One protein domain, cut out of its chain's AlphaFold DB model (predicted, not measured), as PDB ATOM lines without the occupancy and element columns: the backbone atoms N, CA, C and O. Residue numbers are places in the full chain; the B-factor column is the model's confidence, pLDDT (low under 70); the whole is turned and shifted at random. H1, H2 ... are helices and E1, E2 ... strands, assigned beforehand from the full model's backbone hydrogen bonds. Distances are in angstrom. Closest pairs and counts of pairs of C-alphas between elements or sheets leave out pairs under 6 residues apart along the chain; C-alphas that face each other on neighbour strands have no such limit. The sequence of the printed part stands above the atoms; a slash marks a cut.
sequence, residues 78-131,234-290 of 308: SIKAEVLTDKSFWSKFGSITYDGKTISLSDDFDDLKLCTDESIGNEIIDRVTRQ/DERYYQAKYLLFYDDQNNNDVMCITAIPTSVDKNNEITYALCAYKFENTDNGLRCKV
ATOM      1  N   SER A  78     -20.403 -49.467  36.772       81.94
ATOM      2  CA  SER A  78     -21.083 -49.486  35.470       81.94
ATOM      3  C   SER A  78     -20.288 -48.809  34.335       81.94
ATOM      4  O   SER A  78     -20.587 -49.030  33.152       81.94
ATOM      5  N   ILE A  79     -19.273 -47.988  34.653       83.94
ATOM      6  CA  ILE A  79     -18.540 -47.165  33.679       83.94
ATOM      7  C   ILE A  79     -17.597 -48.036  32.844       83.94
ATOM      8  O   ILE A  79     -16.532 -48.453  33.285       83.94
ATOM      9  N   LYS A  80     -17.944 -48.237  31.573       87.38
ATOM     10  CA  LYS A  80     -17.108 -48.988  30.624       87.38
ATOM     11  C   LYS A  80     -16.008 -48.130  30.000       87.38
ATOM     12  O   LYS A  80     -16.217 -46.941  29.729       87.38
ATOM     13  N   ALA A  81     -14.874 -48.775  29.725       90.12
ATOM     14  CA  ALA A  81     -13.841 -48.283  28.823       90.12
ATOM     15  C   ALA A  81     -14.398 -48.049  27.409       90.12
ATOM     16  O   ALA A  81     -14.908 -48.980  26.789       90.12
ATOM     17  N   GLU A  82     -14.289 -46.822  26.897       92.88
ATOM     18  CA  GLU A  82     -14.680 -46.480  25.521       92.88
ATOM     19  C   GLU A  82     -13.921 -45.255  24.990       92.88
ATOM     20  O   GLU A  82     -13.496 -44.385  25.760       92.88
ATOM     21  N   VAL A  83     -13.790 -45.162  23.664       94.50
ATOM     22  CA  VAL A  83     -13.324 -43.942  22.991       94.50
ATOM     23  C   VAL A  83     -14.483 -42.950  22.918       94.50
ATOM     24  O   VAL A  83     -15.537 -43.261  22.372       94.50
ATOM     25  N   LEU A  84     -14.284 -41.747  23.459       94.44
ATOM     26  CA  LEU A  84     -15.300 -40.700  23.540       94.44
ATOM     27  C   LEU A  84     -14.798 -39.444  22.826       94.44
ATOM     28  O   LEU A  84     -13.833 -38.824  23.260       94.44
ATOM     29  N   THR A  85     -15.474 -39.037  21.752       93.56
ATOM     30  CA  THR A  85     -15.106 -37.863  20.935       93.56
ATOM     31  C   THR A  85     -15.957 -36.621  21.229       93.56
ATOM     32  O   THR A  85     -15.949 -35.673  20.448       93.56
ATOM     33  N   ASP A  86     -16.723 -36.612  22.323       93.94
ATOM     34  CA  ASP A  86     -17.582 -35.481  22.687       93.94
ATOM     35  C   ASP A  86     -16.781 -34.337  23.328       93.94
ATOM     36  O   ASP A  86     -16.335 -34.436  24.476       93.94
ATOM     37  N   LYS A  87     -16.662 -33.211  22.613       93.12
ATOM     38  CA  LYS A  87     -16.064 -31.978  23.142       93.12
ATOM     39  C   LYS A  87     -16.712 -31.535  24.453       93.12
ATOM     40  O   LYS A  87     -15.996 -31.070  25.328       93.12
ATOM     41  N   SER A  88     -18.027 -31.696  24.619       93.12
ATOM     42  CA  SER A  88     -18.754 -31.220  25.804       93.12
ATOM     43  C   SER A  88     -18.367 -31.959  27.093       93.12
ATOM     44  O   SER A  88     -18.490 -31.408  28.189       93.12
ATOM     45  N   PHE A  89     -17.845 -33.183  26.964       93.00
ATOM     46  CA  PHE A  89     -17.199 -33.913  28.048       93.00
ATOM     47  C   PHE A  89     -15.775 -33.392  28.285       93.00
ATOM     48  O   PHE A  89     -15.441 -33.011  29.406       93.00
ATOM     49  N   TRP A  90     -14.946 -33.326  27.238       92.00
ATOM     50  CA  TRP A  90     -13.520 -33.006  27.380       92.00
ATOM     51  C   TRP A  90     -13.234 -31.544  27.743       92.00
ATOM     52  O   TRP A  90     -12.332 -31.291  28.537       92.00
ATOM     53  N   SER A  91     -14.043 -30.588  27.278       90.06
ATOM     54  CA  SER A  91     -13.905 -29.157  27.586       90.06
ATOM     55  C   SER A  91     -14.237 -28.790  29.038       90.06
ATOM     56  O   SER A  91     -14.156 -27.620  29.413       90.06
ATOM     57  N   LYS A  92     -14.655 -29.761  29.861       88.56
ATOM     58  CA  LYS A  92     -14.779 -29.606  31.320       88.56
ATOM     59  C   LYS A  92     -13.413 -29.634  32.006       88.56
ATOM     60  O   LYS A  92     -13.262 -29.065  33.089       88.56
ATOM     61  N   PHE A  93     -12.435 -30.289  31.383       84.56
ATOM     62  CA  PHE A  93     -11.056 -30.355  31.840       84.56
ATOM     63  C   PHE A  93     -10.252 -29.157  31.318       84.56
ATOM     64  O   PHE A  93     -10.571 -28.575  30.284       84.56
ATOM     65  N   GLY A  94      -9.205 -28.784  32.056       82.19
ATOM     66  CA  GLY A  94      -8.272 -27.739  31.639       82.19
ATOM     67  C   GLY A  94      -7.244 -28.239  30.621       82.19
ATOM     68  O   GLY A  94      -7.431 -29.249  29.943       82.19
ATOM     69  N   SER A  95      -6.118 -27.535  30.539       81.19
ATOM     70  CA  SER A  95      -5.014 -27.926  29.664       81.19
ATOM     71  C   SER A  95      -4.221 -29.119  30.214       81.19
ATOM     72  O   SER A  95      -3.980 -29.227  31.416       81.19
ATOM     73  N   ILE A  96      -3.757 -29.987  29.317       75.75
ATOM     74  CA  ILE A  96      -2.889 -31.136  29.608       75.75
ATOM     75  C   ILE A  96      -1.518 -30.884  28.979       75.75
ATOM     76  O   ILE A  96      -1.439 -30.407  27.850       75.75
ATOM     77  N   THR A  97      -0.441 -31.226  29.690       75.50
ATOM     78  CA  THR A  97       0.937 -31.125  29.179       75.50
ATOM     79  C   THR A  97       1.567 -32.510  29.051       75.50
ATOM     80  O   THR A  97       1.544 -33.287  30.003       75.50
ATOM     81  N   TYR A  98       2.152 -32.812  27.890       70.19
ATOM     82  CA  TYR A  98       2.861 -34.061  27.594       70.19
ATOM     83  C   TYR A  98       4.053 -33.789  26.660       70.19
ATOM     84  O   TYR A  98       3.916 -33.041  25.697       70.19
ATOM     85  N   ASP A  99       5.223 -34.378  26.944       69.62
ATOM     86  CA  ASP A  99       6.481 -34.217  26.169       69.62
ATOM     87  C   ASP A  99       6.815 -32.740  25.829       69.62
ATOM     88  O   ASP A  99       7.279 -32.397  24.745       69.62
ATOM     89  N   GLY A 100       6.498 -31.826  26.758       70.94
ATOM     90  CA  GLY A 100       6.677 -30.375  26.608       70.94
ATOM     91  C   GLY A 100       5.609 -29.635  25.781       70.94
ATOM     92  O   GLY A 100       5.613 -28.404  25.786       70.94
ATOM     93  N   LYS A 101       4.678 -30.332  25.113       74.31
ATOM     94  CA  LYS A 101       3.506 -29.743  24.434       74.31
ATOM     95  C   LYS A 101       2.349 -29.614  25.428       74.31
ATOM     96  O   LYS A 101       1.979 -30.597  26.067       74.31
ATOM     97  N   THR A 102       1.751 -28.430  25.531       82.75
ATOM     98  CA  THR A 102       0.483 -28.216  26.250       82.75
ATOM     99  C   THR A 102      -0.665 -28.126  25.244       82.75
ATOM    100  O   THR A 102      -0.483 -27.559  24.169       82.75
ATOM    101  N   ILE A 103      -1.818 -28.707  25.582       82.06
ATOM    102  CA  ILE A 103      -3.047 -28.735  24.774       82.06
ATOM    103  C   ILE A 103      -4.215 -28.332  25.678       82.06
ATOM    104  O   ILE A 103      -4.402 -28.939  26.734       82.06
ATOM    105  N   SER A 104      -5.000 -27.332  25.285       88.19
ATOM    106  CA  SER A 104      -6.218 -26.903  25.973       88.19
ATOM    107  C   SER A 104      -7.434 -27.695  25.486       88.19
ATOM    108  O   SER A 104      -7.835 -27.576  24.331       88.19
ATOM    109  N   LEU A 105      -8.059 -28.491  26.361       87.12
ATOM    110  CA  LEU A 105      -9.228 -29.300  25.984       87.12
ATOM    111  C   LEU A 105     -10.524 -28.488  25.799       87.12
ATOM    112  O   LEU A 105     -11.484 -29.010  25.232       87.12
ATOM    113  N   SER A 106     -10.567 -27.223  26.227       88.38
ATOM    114  CA  SER A 106     -11.654 -26.301  25.871       88.38
ATOM    115  C   SER A 106     -11.449 -25.657  24.501       88.38
ATOM    116  O   SER A 106     -12.390 -25.586  23.705       88.38
ATOM    117  N   ASP A 107     -10.220 -25.219  24.225       89.62
ATOM    118  CA  ASP A 107      -9.940 -24.252  23.161       89.62
ATOM    119  C   ASP A 107      -9.409 -24.946  21.901       89.62
ATOM    120  O   ASP A 107      -9.976 -24.773  20.824       89.62
ATOM    121  N   ASP A 108      -8.404 -25.815  22.053       89.56
ATOM    122  CA  ASP A 108      -7.682 -26.458  20.946       89.56
ATOM    123  C   ASP A 108      -8.409 -27.706  20.402       89.56
ATOM    124  O   ASP A 108      -7.995 -28.283  19.399       89.56
ATOM    125  N   PHE A 109      -9.488 -28.161  21.059       91.69
ATOM    126  CA  PHE A 109     -10.150 -29.441  20.750       91.69
ATOM    127  C   PHE A 109     -10.615 -29.556  19.289       91.69
ATOM    128  O   PHE A 109     -10.545 -30.641  18.715       91.69
ATOM    129  N   ASP A 110     -11.078 -28.458  18.682       92.19
ATOM    130  CA  ASP A 110     -11.615 -28.474  17.309       92.19
ATOM    131  C   ASP A 110     -10.507 -28.588  16.245       92.19
ATOM    132  O   ASP A 110     -10.781 -29.011  15.122       92.19
ATOM    133  N   ASP A 111      -9.262 -28.260  16.611       91.31
ATOM    134  CA  ASP A 111      -8.077 -28.416  15.765       91.31
ATOM    135  C   ASP A 111      -7.449 -29.824  15.894       91.31
ATOM    136  O   ASP A 111      -6.578 -30.190  15.101       91.31
ATOM    137  N   LEU A 112      -7.888 -30.651  16.857       90.81
ATOM    138  CA  LEU A 112      -7.358 -32.005  17.047       90.81
ATOM    139  C   LEU A 112      -7.795 -32.948  15.918       90.81
ATOM    140  O   LEU A 112      -8.977 -33.242  15.730       90.81
ATOM    141  N   LYS A 113      -6.818 -33.546  15.230       92.88
ATOM    142  CA  LYS A 113      -7.031 -34.635  14.265       92.88
ATOM    143  C   LYS A 113      -7.422 -35.932  14.997       92.88
ATOM    144  O   LYS A 113      -6.585 -36.812  15.208       92.88
ATOM    145  N   LEU A 114      -8.688 -36.040  15.406       93.44
ATOM    146  CA  LEU A 114      -9.230 -37.181  16.159       93.44
ATOM    147  C   LEU A 114      -9.019 -38.527  15.437       93.44
ATOM    148  O   LEU A 114      -9.111 -38.629  14.214       93.44
ATOM    149  N   CYS A 115      -8.768 -39.578  16.216       92.31
ATOM    150  CA  CYS A 115      -8.635 -40.950  15.740       92.31
ATOM    151  C   CYS A 115      -9.942 -41.718  15.980       92.31
ATOM    152  O   CYS A 115     -10.222 -42.157  17.092       92.31
ATOM    153  N   THR A 116     -10.724 -41.900  14.914       91.06
ATOM    154  CA  THR A 116     -12.007 -42.626  14.925       91.06
ATOM    155  C   THR A 116     -11.891 -44.068  14.408       91.06
ATOM    156  O   THR A 116     -12.882 -44.640  13.958       91.06
ATOM    157  N   ASP A 117     -10.685 -44.643  14.396       92.00
ATOM    158  CA  ASP A 117     -10.461 -46.045  14.030       92.00
ATOM    159  C   ASP A 117     -10.726 -46.948  15.245       92.00
ATOM    160  O   ASP A 117     -10.051 -46.853  16.272       92.00
ATOM    161  N   GLU A 118     -11.733 -47.815  15.129       92.62
ATOM    162  CA  GLU A 118     -12.172 -48.707  16.206       92.62
ATOM    163  C   GLU A 118     -11.119 -49.776  16.554       92.62
ATOM    164  O   GLU A 118     -10.984 -50.157  17.716       92.62
ATOM    165  N   SER A 119     -10.326 -50.236  15.579       92.62
ATOM    166  CA  SER A 119      -9.280 -51.238  15.812       92.62
ATOM    167  C   SER A 119      -8.117 -50.638  16.599       92.62
ATOM    168  O   SER A 119      -7.650 -51.248  17.560       92.62
ATOM    169  N   ILE A 120      -7.685 -49.426  16.235       91.56
ATOM    170  CA  ILE A 120      -6.677 -48.660  16.984       91.56
ATOM    171  C   ILE A 120      -7.205 -48.321  18.385       91.56
ATOM    172  O   ILE A 120      -6.478 -48.465  19.367       91.56
ATOM    173  N   GLY A 121      -8.478 -47.924  18.497       92.94
ATOM    174  CA  GLY A 121      -9.120 -47.644  19.780       92.94
ATOM    175  C   GLY A 121      -9.113 -48.845  20.725       92.94
ATOM    176  O   GLY A 121      -8.649 -48.734  21.861       92.94
ATOM    177  N   ASN A 122      -9.549 -50.006  20.238       93.00
ATOM    178  CA  ASN A 122      -9.570 -51.244  21.013       93.00
ATOM    179  C   ASN A 122      -8.154 -51.728  21.391       93.00
ATOM    180  O   ASN A 122      -7.948 -52.146  22.532       93.00
ATOM    181  N   GLU A 123      -7.162 -51.620  20.494       92.56
ATOM    182  CA  GLU A 123      -5.764 -51.959  20.817       92.56
ATOM    183  C   GLU A 123      -5.185 -51.029  21.899       92.56
ATOM    184  O   GLU A 123      -4.510 -51.499  22.818       92.56
ATOM    185  N   ILE A 124      -5.463 -49.722  21.843       92.00
ATOM    186  CA  ILE A 124      -4.982 -48.763  22.850       92.00
ATOM    187  C   ILE A 124      -5.653 -48.994  24.212       92.00
ATOM    188  O   ILE A 124      -4.959 -48.957  25.228       92.00
ATOM    189  N   ILE A 125      -6.957 -49.289  24.260       91.62
ATOM    190  CA  ILE A 125      -7.673 -49.597  25.514       91.62
ATOM    191  C   ILE A 125      -7.079 -50.843  26.195       91.62
ATOM    192  O   ILE A 125      -6.755 -50.802  27.387       91.62
ATOM    193  N   ASP A 126      -6.868 -51.931  25.448       91.12
ATOM    194  CA  ASP A 126      -6.206 -53.140  25.961       91.12
ATOM    195  C   ASP A 126      -4.771 -52.844  26.433       91.12
ATOM    196  O   ASP A 126      -4.383 -53.224  27.542       91.12
ATOM    197  N   ARG A 127      -3.984 -52.100  25.645       89.75
ATOM    198  CA  ARG A 127      -2.600 -51.762  26.009       89.75
ATOM    199  C   ARG A 127      -2.513 -50.896  27.259       89.75
ATOM    200  O   ARG A 127      -1.702 -51.222  28.120       89.75
ATOM    201  N   VAL A 128      -3.346 -49.864  27.409       88.00
ATOM    202  CA  VAL A 128      -3.394 -49.043  28.635       88.00
ATOM    203  C   VAL A 128      -3.812 -49.892  29.840       88.00
ATOM    204  O   VAL A 128      -3.213 -49.773  30.910       88.00
ATOM    205  N   THR A 129      -4.777 -50.800  29.673       86.69
ATOM    206  CA  THR A 129      -5.195 -51.737  30.730       86.69
ATOM    207  C   THR A 129      -4.026 -52.626  31.172       86.69
ATOM    208  O   THR A 129      -3.693 -52.679  32.360       86.69
ATOM    209  N   ARG A 130      -3.324 -53.260  30.220       87.81
ATOM    210  CA  ARG A 130      -2.145 -54.105  30.491       87.81
ATOM    211  C   ARG A 130      -0.963 -53.322  31.072       87.81
ATOM    212  O   ARG A 130      -0.301 -53.826  31.974       87.81
ATOM    213  N   GLN A 131      -0.729 -52.092  30.615       86.56
ATOM    214  CA  GLN A 131       0.283 -51.173  31.153       86.56
ATOM    215  C   GLN A 131       0.010 -50.820  32.615       86.56
ATOM    216  O   GLN A 131       0.908 -50.922  33.443       86.56
ATOM    217  N   ASP A 234      -5.481 -49.276  42.318       58.69
ATOM    218  CA  ASP A 234      -6.628 -48.715  41.614       58.69
ATOM    219  C   ASP A 234      -7.164 -49.801  40.671       58.69
ATOM    220  O   ASP A 234      -6.561 -50.076  39.632       58.69
ATOM    221  N   GLU A 235      -8.238 -50.485  41.074       63.62
ATOM    222  CA  GLU A 235      -8.806 -51.620  40.329       63.62
ATOM    223  C   GLU A 235      -9.627 -51.185  39.100       63.62
ATOM    224  O   GLU A 235     -10.024 -52.015  38.280       63.62
ATOM    225  N   ARG A 236      -9.817 -49.873  38.904       69.56
ATOM    226  CA  ARG A 236     -10.678 -49.269  37.871       69.56
ATOM    227  C   ARG A 236     -10.040 -49.247  36.479       69.56
ATOM    228  O   ARG A 236     -10.398 -48.442  35.626       69.56
ATOM    229  N   TYR A 237      -9.107 -50.161  36.212       67.31
ATOM    230  CA  TYR A 237      -8.404 -50.315  34.932       67.31
ATOM    231  C   TYR A 237      -9.342 -50.371  33.717       67.31
ATOM    232  O   TYR A 237      -9.023 -49.847  32.652       67.31
ATOM    233  N   TYR A 238     -10.497 -51.013  33.902       76.25
ATOM    234  CA  TYR A 238     -11.518 -51.256  32.882       76.25
ATOM    235  C   TYR A 238     -12.523 -50.096  32.738       76.25
ATOM    236  O   TYR A 238     -13.443 -50.177  31.922       76.25
ATOM    237  N   GLN A 239     -12.351 -49.026  33.522       84.19
ATOM    238  CA  GLN A 239     -13.249 -47.880  33.629       84.19
ATOM    239  C   GLN A 239     -12.481 -46.608  33.239       84.19
ATOM    240  O   GLN A 239     -11.776 -46.013  34.048       84.19
ATOM    241  N   ALA A 240     -12.579 -46.168  31.985       88.44
ATOM    242  CA  ALA A 240     -12.043 -44.866  31.579       88.44
ATOM    243  C   ALA A 240     -12.683 -44.369  30.280       88.44
ATOM    244  O   ALA A 240     -13.065 -45.159  29.419       88.44
ATOM    245  N   LYS A 241     -12.757 -43.051  30.098       92.88
ATOM    246  CA  LYS A 241     -13.049 -42.454  28.786       92.88
ATOM    247  C   LYS A 241     -11.737 -42.115  28.096       92.88
ATOM    248  O   LYS A 241     -10.829 -41.594  28.741       92.88
ATOM    249  N   TYR A 242     -11.629 -42.439  26.811       93.88
ATOM    250  CA  TYR A 242     -10.407 -42.303  26.023       93.88
ATOM    251  C   TYR A 242     -10.609 -41.249  24.926       93.88
ATOM    252  O   TYR A 242     -11.503 -41.392  24.096       93.88
ATOM    253  N   LEU A 243      -9.774 -40.209  24.890       94.19
ATOM    254  CA  LEU A 243      -9.662 -39.295  23.751       94.19
ATOM    255  C   LEU A 243      -8.425 -39.679  22.948       94.19
ATOM    256  O   LEU A 243      -7.317 -39.676  23.486       94.19
ATOM    257  N   LEU A 244      -8.620 -40.006  21.671       94.25
ATOM    258  CA  LEU A 244      -7.558 -40.428  20.763       94.25
ATOM    259  C   LEU A 244      -7.439 -39.432  19.609       94.25
ATOM    260  O   LEU A 244      -8.440 -39.079  18.987       94.25
ATOM    261  N   PHE A 245      -6.220 -38.999  19.306       92.12
ATOM    262  CA  PHE A 245      -5.919 -38.088  18.200       92.12
ATOM    263  C   PHE A 245      -4.497 -38.320  17.689       92.12
ATOM    264  O   PHE A 245      -3.639 -38.821  18.410       92.12
ATOM    265  N   TYR A 246      -4.242 -37.992  16.428       90.06
ATOM    266  CA  TYR A 246      -2.916 -38.137  15.830       90.06
ATOM    267  C   TYR A 246      -1.998 -36.973  16.223       90.06
ATOM    268  O   TYR A 246      -2.463 -35.848  16.389       90.06
ATOM    269  N   ASP A 247      -0.692 -37.224  16.326       82.19
ATOM    270  CA  ASP A 247       0.298 -36.157  16.503       82.19
ATOM    271  C   ASP A 247       0.529 -35.400  15.181       82.19
ATOM    272  O   ASP A 247       0.897 -35.985  14.160       82.19
ATOM    273  N   ASP A 248       0.345 -34.079  15.205       70.62
ATOM    274  CA  ASP A 248       0.517 -33.187  14.051       70.62
ATOM    275  C   ASP A 248       1.932 -33.246  13.454       70.62
ATOM    276  O   ASP A 248       2.118 -32.997  12.261       70.62
ATOM    277  N   GLN A 249       2.941 -33.564  14.278       67.62
ATOM    278  CA  GLN A 249       4.333 -33.670  13.831       67.62
ATOM    279  C   GLN A 249       4.661 -35.052  13.247       67.62
ATOM    280  O   GLN A 249       5.449 -35.142  12.306       67.62
ATOM    281  N   ASN A 250       4.015 -36.109  13.748       65.81
ATOM    282  CA  ASN A 250       4.217 -37.498  13.336       65.81
ATOM    283  C   ASN A 250       2.864 -38.156  13.033       65.81
ATOM    284  O   ASN A 250       2.231 -38.736  13.910       65.81
ATOM    285  N   ASN A 251       2.452 -38.150  11.760       64.44
ATOM    286  CA  ASN A 251       1.136 -38.641  11.318       64.44
ATOM    287  C   ASN A 251       0.801 -40.116  11.649       64.44
ATOM    288  O   ASN A 251      -0.348 -40.510  11.446       64.44
ATOM    289  N   ASN A 252       1.769 -40.902  12.131       77.19
ATOM    290  CA  ASN A 252       1.619 -42.307  12.524       77.19
ATOM    291  C   ASN A 252       1.508 -42.512  14.048       77.19
ATOM    292  O   ASN A 252       1.197 -43.623  14.474       77.19
ATOM    293  N   ASP A 253       1.781 -41.483  14.854       87.56
ATOM    294  CA  ASP A 253       1.727 -41.567  16.313       87.56
ATOM    295  C   ASP A 253       0.330 -41.178  16.811       87.56
ATOM    296  O   ASP A 253      -0.270 -40.216  16.321       87.56
ATOM    297  N   VAL A 254      -0.170 -41.896  17.818       89.88
ATOM    298  CA  VAL A 254      -1.483 -41.651  18.428       89.88
ATOM    299  C   VAL A 254      -1.305 -41.148  19.854       89.88
ATOM    300  O   VAL A 254      -0.825 -41.857  20.740       89.88
ATOM    301  N   MET A 255      -1.726 -39.910  20.087       89.25
ATOM    302  CA  MET A 255      -1.906 -39.349  21.416       89.25
ATOM    303  C   MET A 255      -3.181 -39.917  22.041       89.25
ATOM    304  O   MET A 255      -4.234 -39.976  21.404       89.25
ATOM    305  N   CYS A 256      -3.085 -40.318  23.306       90.19
ATOM    306  CA  CYS A 256      -4.184 -40.871  24.081       90.19
ATOM    307  C   CYS A 256      -4.287 -40.143  25.423       90.19
ATOM    308  O   CYS A 256      -3.328 -40.118  26.195       90.19
ATOM    309  N   ILE A 257      -5.453 -39.572  25.716       89.31
ATOM    310  CA  ILE A 257      -5.794 -39.027  27.035       89.31
ATOM    311  C   ILE A 257      -6.850 -39.938  27.657       89.31
ATOM    312  O   ILE A 257      -7.829 -40.283  26.998       89.31
ATOM    313  N   THR A 258      -6.670 -40.312  28.924       88.94
ATOM    314  CA  THR A 258      -7.628 -41.153  29.656       88.94
ATOM    315  C   THR A 258      -8.188 -40.422  30.863       88.94
ATOM    316  O   THR A 258      -7.412 -40.015  31.728       88.94
ATOM    317  N   ALA A 259      -9.513 -40.327  30.954       88.75
ATOM    318  CA  ALA A 259     -10.233 -39.879  32.140       88.75
ATOM    319  C   ALA A 259     -10.719 -41.105  32.936       88.75
ATOM    320  O   ALA A 259     -11.638 -41.798  32.498       88.75
ATOM    321  N   ILE A 260     -10.095 -41.375  34.086       86.69
ATOM    322  CA  ILE A 260     -10.436 -42.470  35.018       86.69
ATOM    323  C   ILE A 260     -11.420 -41.929  36.065       86.69
ATOM    324  O   ILE A 260     -11.102 -40.892  36.650       86.69
ATOM    325  N   PRO A 261     -12.568 -42.569  36.353       86.50
ATOM    326  CA  PRO A 261     -13.453 -42.134  37.429       86.50
ATOM    327  C   PRO A 261     -12.785 -42.366  38.794       86.50
ATOM    328  O   PRO A 261     -12.323 -43.465  39.085       86.50
ATOM    329  N   THR A 262     -12.725 -41.345  39.651       83.25
ATOM    330  CA  THR A 262     -12.083 -41.445  40.977       83.25
ATOM    331  C   THR A 262     -13.069 -41.522  42.135       83.25
ATOM    332  O   THR A 262     -12.750 -42.120  43.163       83.25
ATOM    333  N   SER A 263     -14.233 -40.891  41.990       83.69
ATOM    334  CA  SER A 263     -15.257 -40.734  43.030       83.69
ATOM    335  C   SER A 263     -16.516 -40.103  42.437       83.69
ATOM    336  O   SER A 263     -16.410 -39.310  41.502       83.69
ATOM    337  N   VAL A 264     -17.689 -40.388  43.008       84.94
ATOM    338  CA  VAL A 264     -18.888 -39.559  42.798       84.94
ATOM    339  C   VAL A 264     -18.895 -38.471  43.864       84.94
ATOM    340  O   VAL A 264     -18.593 -38.737  45.029       84.94
ATOM    341  N   ASP A 265     -19.192 -37.241  43.467       83.88
ATOM    342  CA  ASP A 265     -19.290 -36.100  44.365       83.88
ATOM    343  C   ASP A 265     -20.701 -35.968  44.984       83.88
ATOM    344  O   ASP A 265     -21.631 -36.719  44.688       83.88
ATOM    345  N   LYS A 266     -20.874 -34.991  45.878       83.31
ATOM    346  CA  LYS A 266     -22.143 -34.734  46.583       83.31
ATOM    347  C   LYS A 266     -23.299 -34.249  45.686       83.31
ATOM    348  O   LYS A 266     -24.414 -34.132  46.182       83.31
ATOM    349  N   ASN A 267     -23.023 -33.890  44.433       86.12
ATOM    350  CA  ASN A 267     -23.991 -33.429  43.438       86.12
ATOM    351  C   ASN A 267     -24.311 -34.540  42.412       86.12
ATOM    352  O   ASN A 267     -24.907 -34.258  41.378       86.12
ATOM    353  N   ASN A 268     -23.893 -35.783  42.690       86.44
ATOM    354  CA  ASN A 268     -23.963 -36.930  41.783       86.44
ATOM    355  C   ASN A 268     -23.109 -36.763  40.501       86.44
ATOM    356  O   ASN A 268     -23.393 -37.392  39.485       86.44
ATOM    357  N   GLU A 269     -22.044 -35.944  40.527       85.62
ATOM    358  CA  GLU A 269     -21.094 -35.824  39.409       85.62
ATOM    359  C   GLU A 269     -19.867 -36.736  39.591       85.62
ATOM    360  O   GLU A 269     -19.295 -36.850  40.677       85.62
ATOM    361  N   ILE A 270     -19.406 -37.369  38.508       86.00
ATOM    362  CA  ILE A 270     -18.186 -38.189  38.519       86.00
ATOM    363  C   ILE A 270     -16.953 -37.272  38.474       86.00
ATOM    364  O   ILE A 270     -16.744 -36.532  37.512       86.00
ATOM    365  N   THR A 271     -16.095 -37.374  39.487       86.00
ATOM    366  CA  THR A 271     -14.737 -36.808  39.476       86.00
ATOM    367  C   THR A 271     -13.817 -37.707  38.650       86.00
ATOM    368  O   THR A 271     -13.906 -38.930  38.765       86.00
ATOM    369  N   TYR A 272     -12.911 -37.126  37.854       85.50
ATOM    370  CA  TYR A 272     -11.966 -37.883  37.025       85.50
ATOM    371  C   TYR A 272     -10.502 -37.494  37.269       85.50
ATOM    372  O   TYR A 272     -10.181 -36.313  37.399       85.50
ATOM    373  N   ALA A 273      -9.607 -38.485  37.229       84.06
ATOM    374  CA  ALA A 273      -8.164 -38.293  37.085       84.06
ATOM    375  C   ALA A 273      -7.755 -38.418  35.611       84.06
ATOM    376  O   ALA A 273      -8.277 -39.267  34.886       84.06
ATOM    377  N   LEU A 274      -6.805 -37.586  35.176       82.94
ATOM    378  CA  LEU A 274      -6.340 -37.519  33.789       82.94
ATOM    379  C   LEU A 274      -4.921 -38.073  33.651       82.94
ATOM    380  O   LEU A 274      -4.001 -37.629  34.338       82.94
ATOM    381  N   CYS A 275      -4.736 -38.985  32.698       81.50
ATOM    382  CA  CYS A 275      -3.423 -39.447  32.241       81.50
ATOM    383  C   CYS A 275      -3.258 -39.138  30.747       81.50
ATOM    384  O   CYS A 275      -4.248 -39.116  30.014       81.50
ATOM    385  N   ALA A 276      -2.017 -38.959  30.289       84.19
ATOM    386  CA  ALA A 276      -1.688 -38.777  28.877       84.19
ATOM    387  C   ALA A 276      -0.576 -39.743  28.447       84.19
ATOM    388  O   ALA A 276       0.416 -39.921  29.156       84.19
ATOM    389  N   TYR A 277      -0.749 -40.337  27.272       85.81
ATOM    390  CA  TYR A 277       0.125 -41.331  26.661       85.81
ATOM    391  C   TYR A 277       0.380 -40.960  25.197       85.81
ATOM    392  O   TYR A 277      -0.481 -40.374  24.537       85.81
ATOM    393  N   LYS A 278       1.533 -41.367  24.664       88.19
ATOM    394  CA  LYS A 278       1.832 -41.333  23.229       88.19
ATOM    395  C   LYS A 278       2.156 -42.743  22.763       88.19
ATOM    396  O   LYS A 278       3.101 -43.348  23.264       88.19
ATOM    397  N   PHE A 279       1.380 -43.258  21.819       89.69
ATOM    398  CA  PHE A 279       1.606 -44.549  21.186       89.69
ATOM    399  C   PHE A 279       2.308 -44.351  19.845       89.69
ATOM    400  O   PHE A 279       1.773 -43.706  18.946       89.69
ATOM    401  N   GLU A 280       3.508 -44.909  19.723       88.19
ATOM    402  CA  GLU A 280       4.271 -44.959  18.475       88.19
ATOM    403  C   GLU A 280       3.923 -46.266  17.750       88.19
ATOM    404  O   GLU A 280       3.840 -47.332  18.373       88.19
ATOM    405  N   ASN A 281       3.706 -46.204  16.435       84.00
ATOM    406  CA  ASN A 281       3.471 -47.398  15.624       84.00
ATOM    407  C   ASN A 281       4.811 -48.049  15.252       84.00
ATOM    408  O   ASN A 281       5.590 -47.479  14.487       84.00
ATOM    409  N   THR A 282       5.088 -49.228  15.812       81.12
ATOM    410  CA  THR A 282       6.338 -49.974  15.593       81.12
ATOM    411  C   THR A 282       6.099 -51.210  14.728       81.12
ATOM    412  O   THR A 282       4.977 -51.705  14.643       81.12
ATOM    413  N   ASP A 283       7.169 -51.809  14.189       79.12
ATOM    414  CA  ASP A 283       7.116 -53.105  13.481       79.12
ATOM    415  C   ASP A 283       6.472 -54.243  14.310       79.12
ATOM    416  O   ASP A 283       6.118 -55.291  13.775       79.12
ATOM    417  N   ASN A 284       6.317 -54.044  15.625       75.44
ATOM    418  CA  ASN A 284       5.716 -54.972  16.582       75.44
ATOM    419  C   ASN A 284       4.401 -54.423  17.193       75.44
ATOM    420  O   ASN A 284       4.067 -54.741  18.340       75.44
ATOM    421  N   GLY A 285       3.678 -53.575  16.451       83.75
ATOM    422  CA  GLY A 285       2.419 -52.938  16.855       83.75
ATOM    423  C   GLY A 285       2.598 -51.632  17.638       83.75
ATOM    424  O   GLY A 285       3.715 -51.122  17.789       83.75
ATOM    425  N   LEU A 286       1.492 -51.083  18.148       87.62
ATOM    426  CA  LEU A 286       1.491 -49.832  18.914       87.62
ATOM    427  C   LEU A 286       2.201 -50.007  20.267       87.62
ATOM    428  O   LEU A 286       1.908 -50.936  21.016       87.62
ATOM    429  N   ARG A 287       3.119 -49.109  20.632       88.19
ATOM    430  CA  ARG A 287       3.818 -49.148  21.933       88.19
ATOM    431  C   ARG A 287       3.815 -47.772  22.580       88.19
ATOM    432  O   ARG A 287       4.023 -46.778  21.890       88.19
ATOM    433  N   CYS A 288       3.591 -47.693  23.895       88.56
ATOM    434  CA  CYS A 288       3.641 -46.397  24.573       88.56
ATOM    435  C   CYS A 288       5.093 -45.933  24.708       88.56
ATOM    436  O   CYS A 288       5.935 -46.649  25.254       88.56
ATOM    437  N   LYS A 289       5.375 -44.718  24.248       86.12
ATOM    438  CA  LYS A 289       6.647 -44.038  24.463       86.12
ATOM    439  C   LYS A 289       6.840 -43.768  25.956       86.12
ATOM    440  O   LYS A 289       5.970 -43.176  26.599       86.12
ATOM    441  N   VAL A 290       7.971 -44.195  26.508       75.88
ATOM    442  CA  VAL A 290       8.356 -43.893  27.890       75.88
ATOM    443  C   VAL A 290       8.946 -42.485  27.958       75.88
ATOM    444  O   VAL A 290       9.864 -42.153  27.213       75.88
TER     445      VAL A 290
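This is residues 78 to 131 and 234 to 290 of the 308 residues of an uncharacterized protein of Oscillospiraceae bacterium (UniProt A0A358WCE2). One long, strongly twisted sheet of four strands runs through the middle and curls round helix H3, which lies on one face. The short hairpin E1 and E2, with the small helices H1 and H2, lies on the side of the sheet away from H3. The hairpin E4 and E5 makes much of the length. The printed part has 111 residues, with three named helices and six named strands in the order H1 E1 E2 H2 H3 E3 E4 E5 E6; the large sheet, E3 E4 E5 E6, is antiparallel, and the class is mixed. The whole is compact, with a radius of gyration of the C-alphas of 13.9 A, and spans 47 by 31 by 24 A.

The large sheet holds E3, residues 241 to 246, E4, residues 254 to 264, E5, residues 270 to 282, and E6, residues 285 to 289. They form a meander, each strand the antiparallel neighbour of the one before. Within hydrogen-bond range are N 243 and O 257 of E3 and E4, 2.9 A, N 258 and O 275 of E4 and E5, 2.9 A, and N 280 and O 287 of E5 and E6, 2.9 A. E5 bends by 51 degrees at residue 273; its pairing is staggered, with E4 over residues 270 to 279 and with E6 over 279 to 282. H3, residues 118 to 131, is on this sheet, and the two make two layers, a helix on one face of a sheet. The closest C-alphas of H3 and E3 are those of Gly 121 and Leu 244, 7.4 A apart; those of H3 and E6 are Ile 124 and Leu 286, 7.7 A apart. Residues 82 to 83 pair in parallel with residues 241 to 242 of E3. E1, residues 95 to 98, and E2, residues 101 to 104, are an antiparallel hairpin, with N 96 and O 103 2.9 A apart. The closest C-alphas of E1 and E5 are those of Tyr 98 and Ala 276, 6.7 A apart. H1, residues 87 to 90, only grazes the large sheet, while H2, residues 108 to 111, is not on it. H1 and H2 are close but not clearly touching, the C-alphas of Lys 87 and Phe 109 being closest at 6.9 A. In H3 every O i to N i+4 pair is within hydrogen-bond range; H1 and H2 are too short for such a pair.

E5 is 35.6 A from first to last C-alpha, E4 30.0 A, H3 19.6 A and E3 17.0 A. H1 begins at C-alpha 87, (-16.064, -31.978, 23.142), H3 at C-alpha 118, (-12.172, -48.707, 16.206), and E6 ends at C-alpha 289, (6.647, -44.038, 24.463).

The C-alphas farthest apart are those of Lys 266 and Asp 283, 47.8 A. Residues 132 to 233 are not printed, and C-alphas 131 and 234 are 12.8 A apart across the cut. Of the links printed whole, none is long. The mean pLDDT of the printed part is 85.5; residue 99, residues 234 to 237 and residues 249 to 251 are under 70.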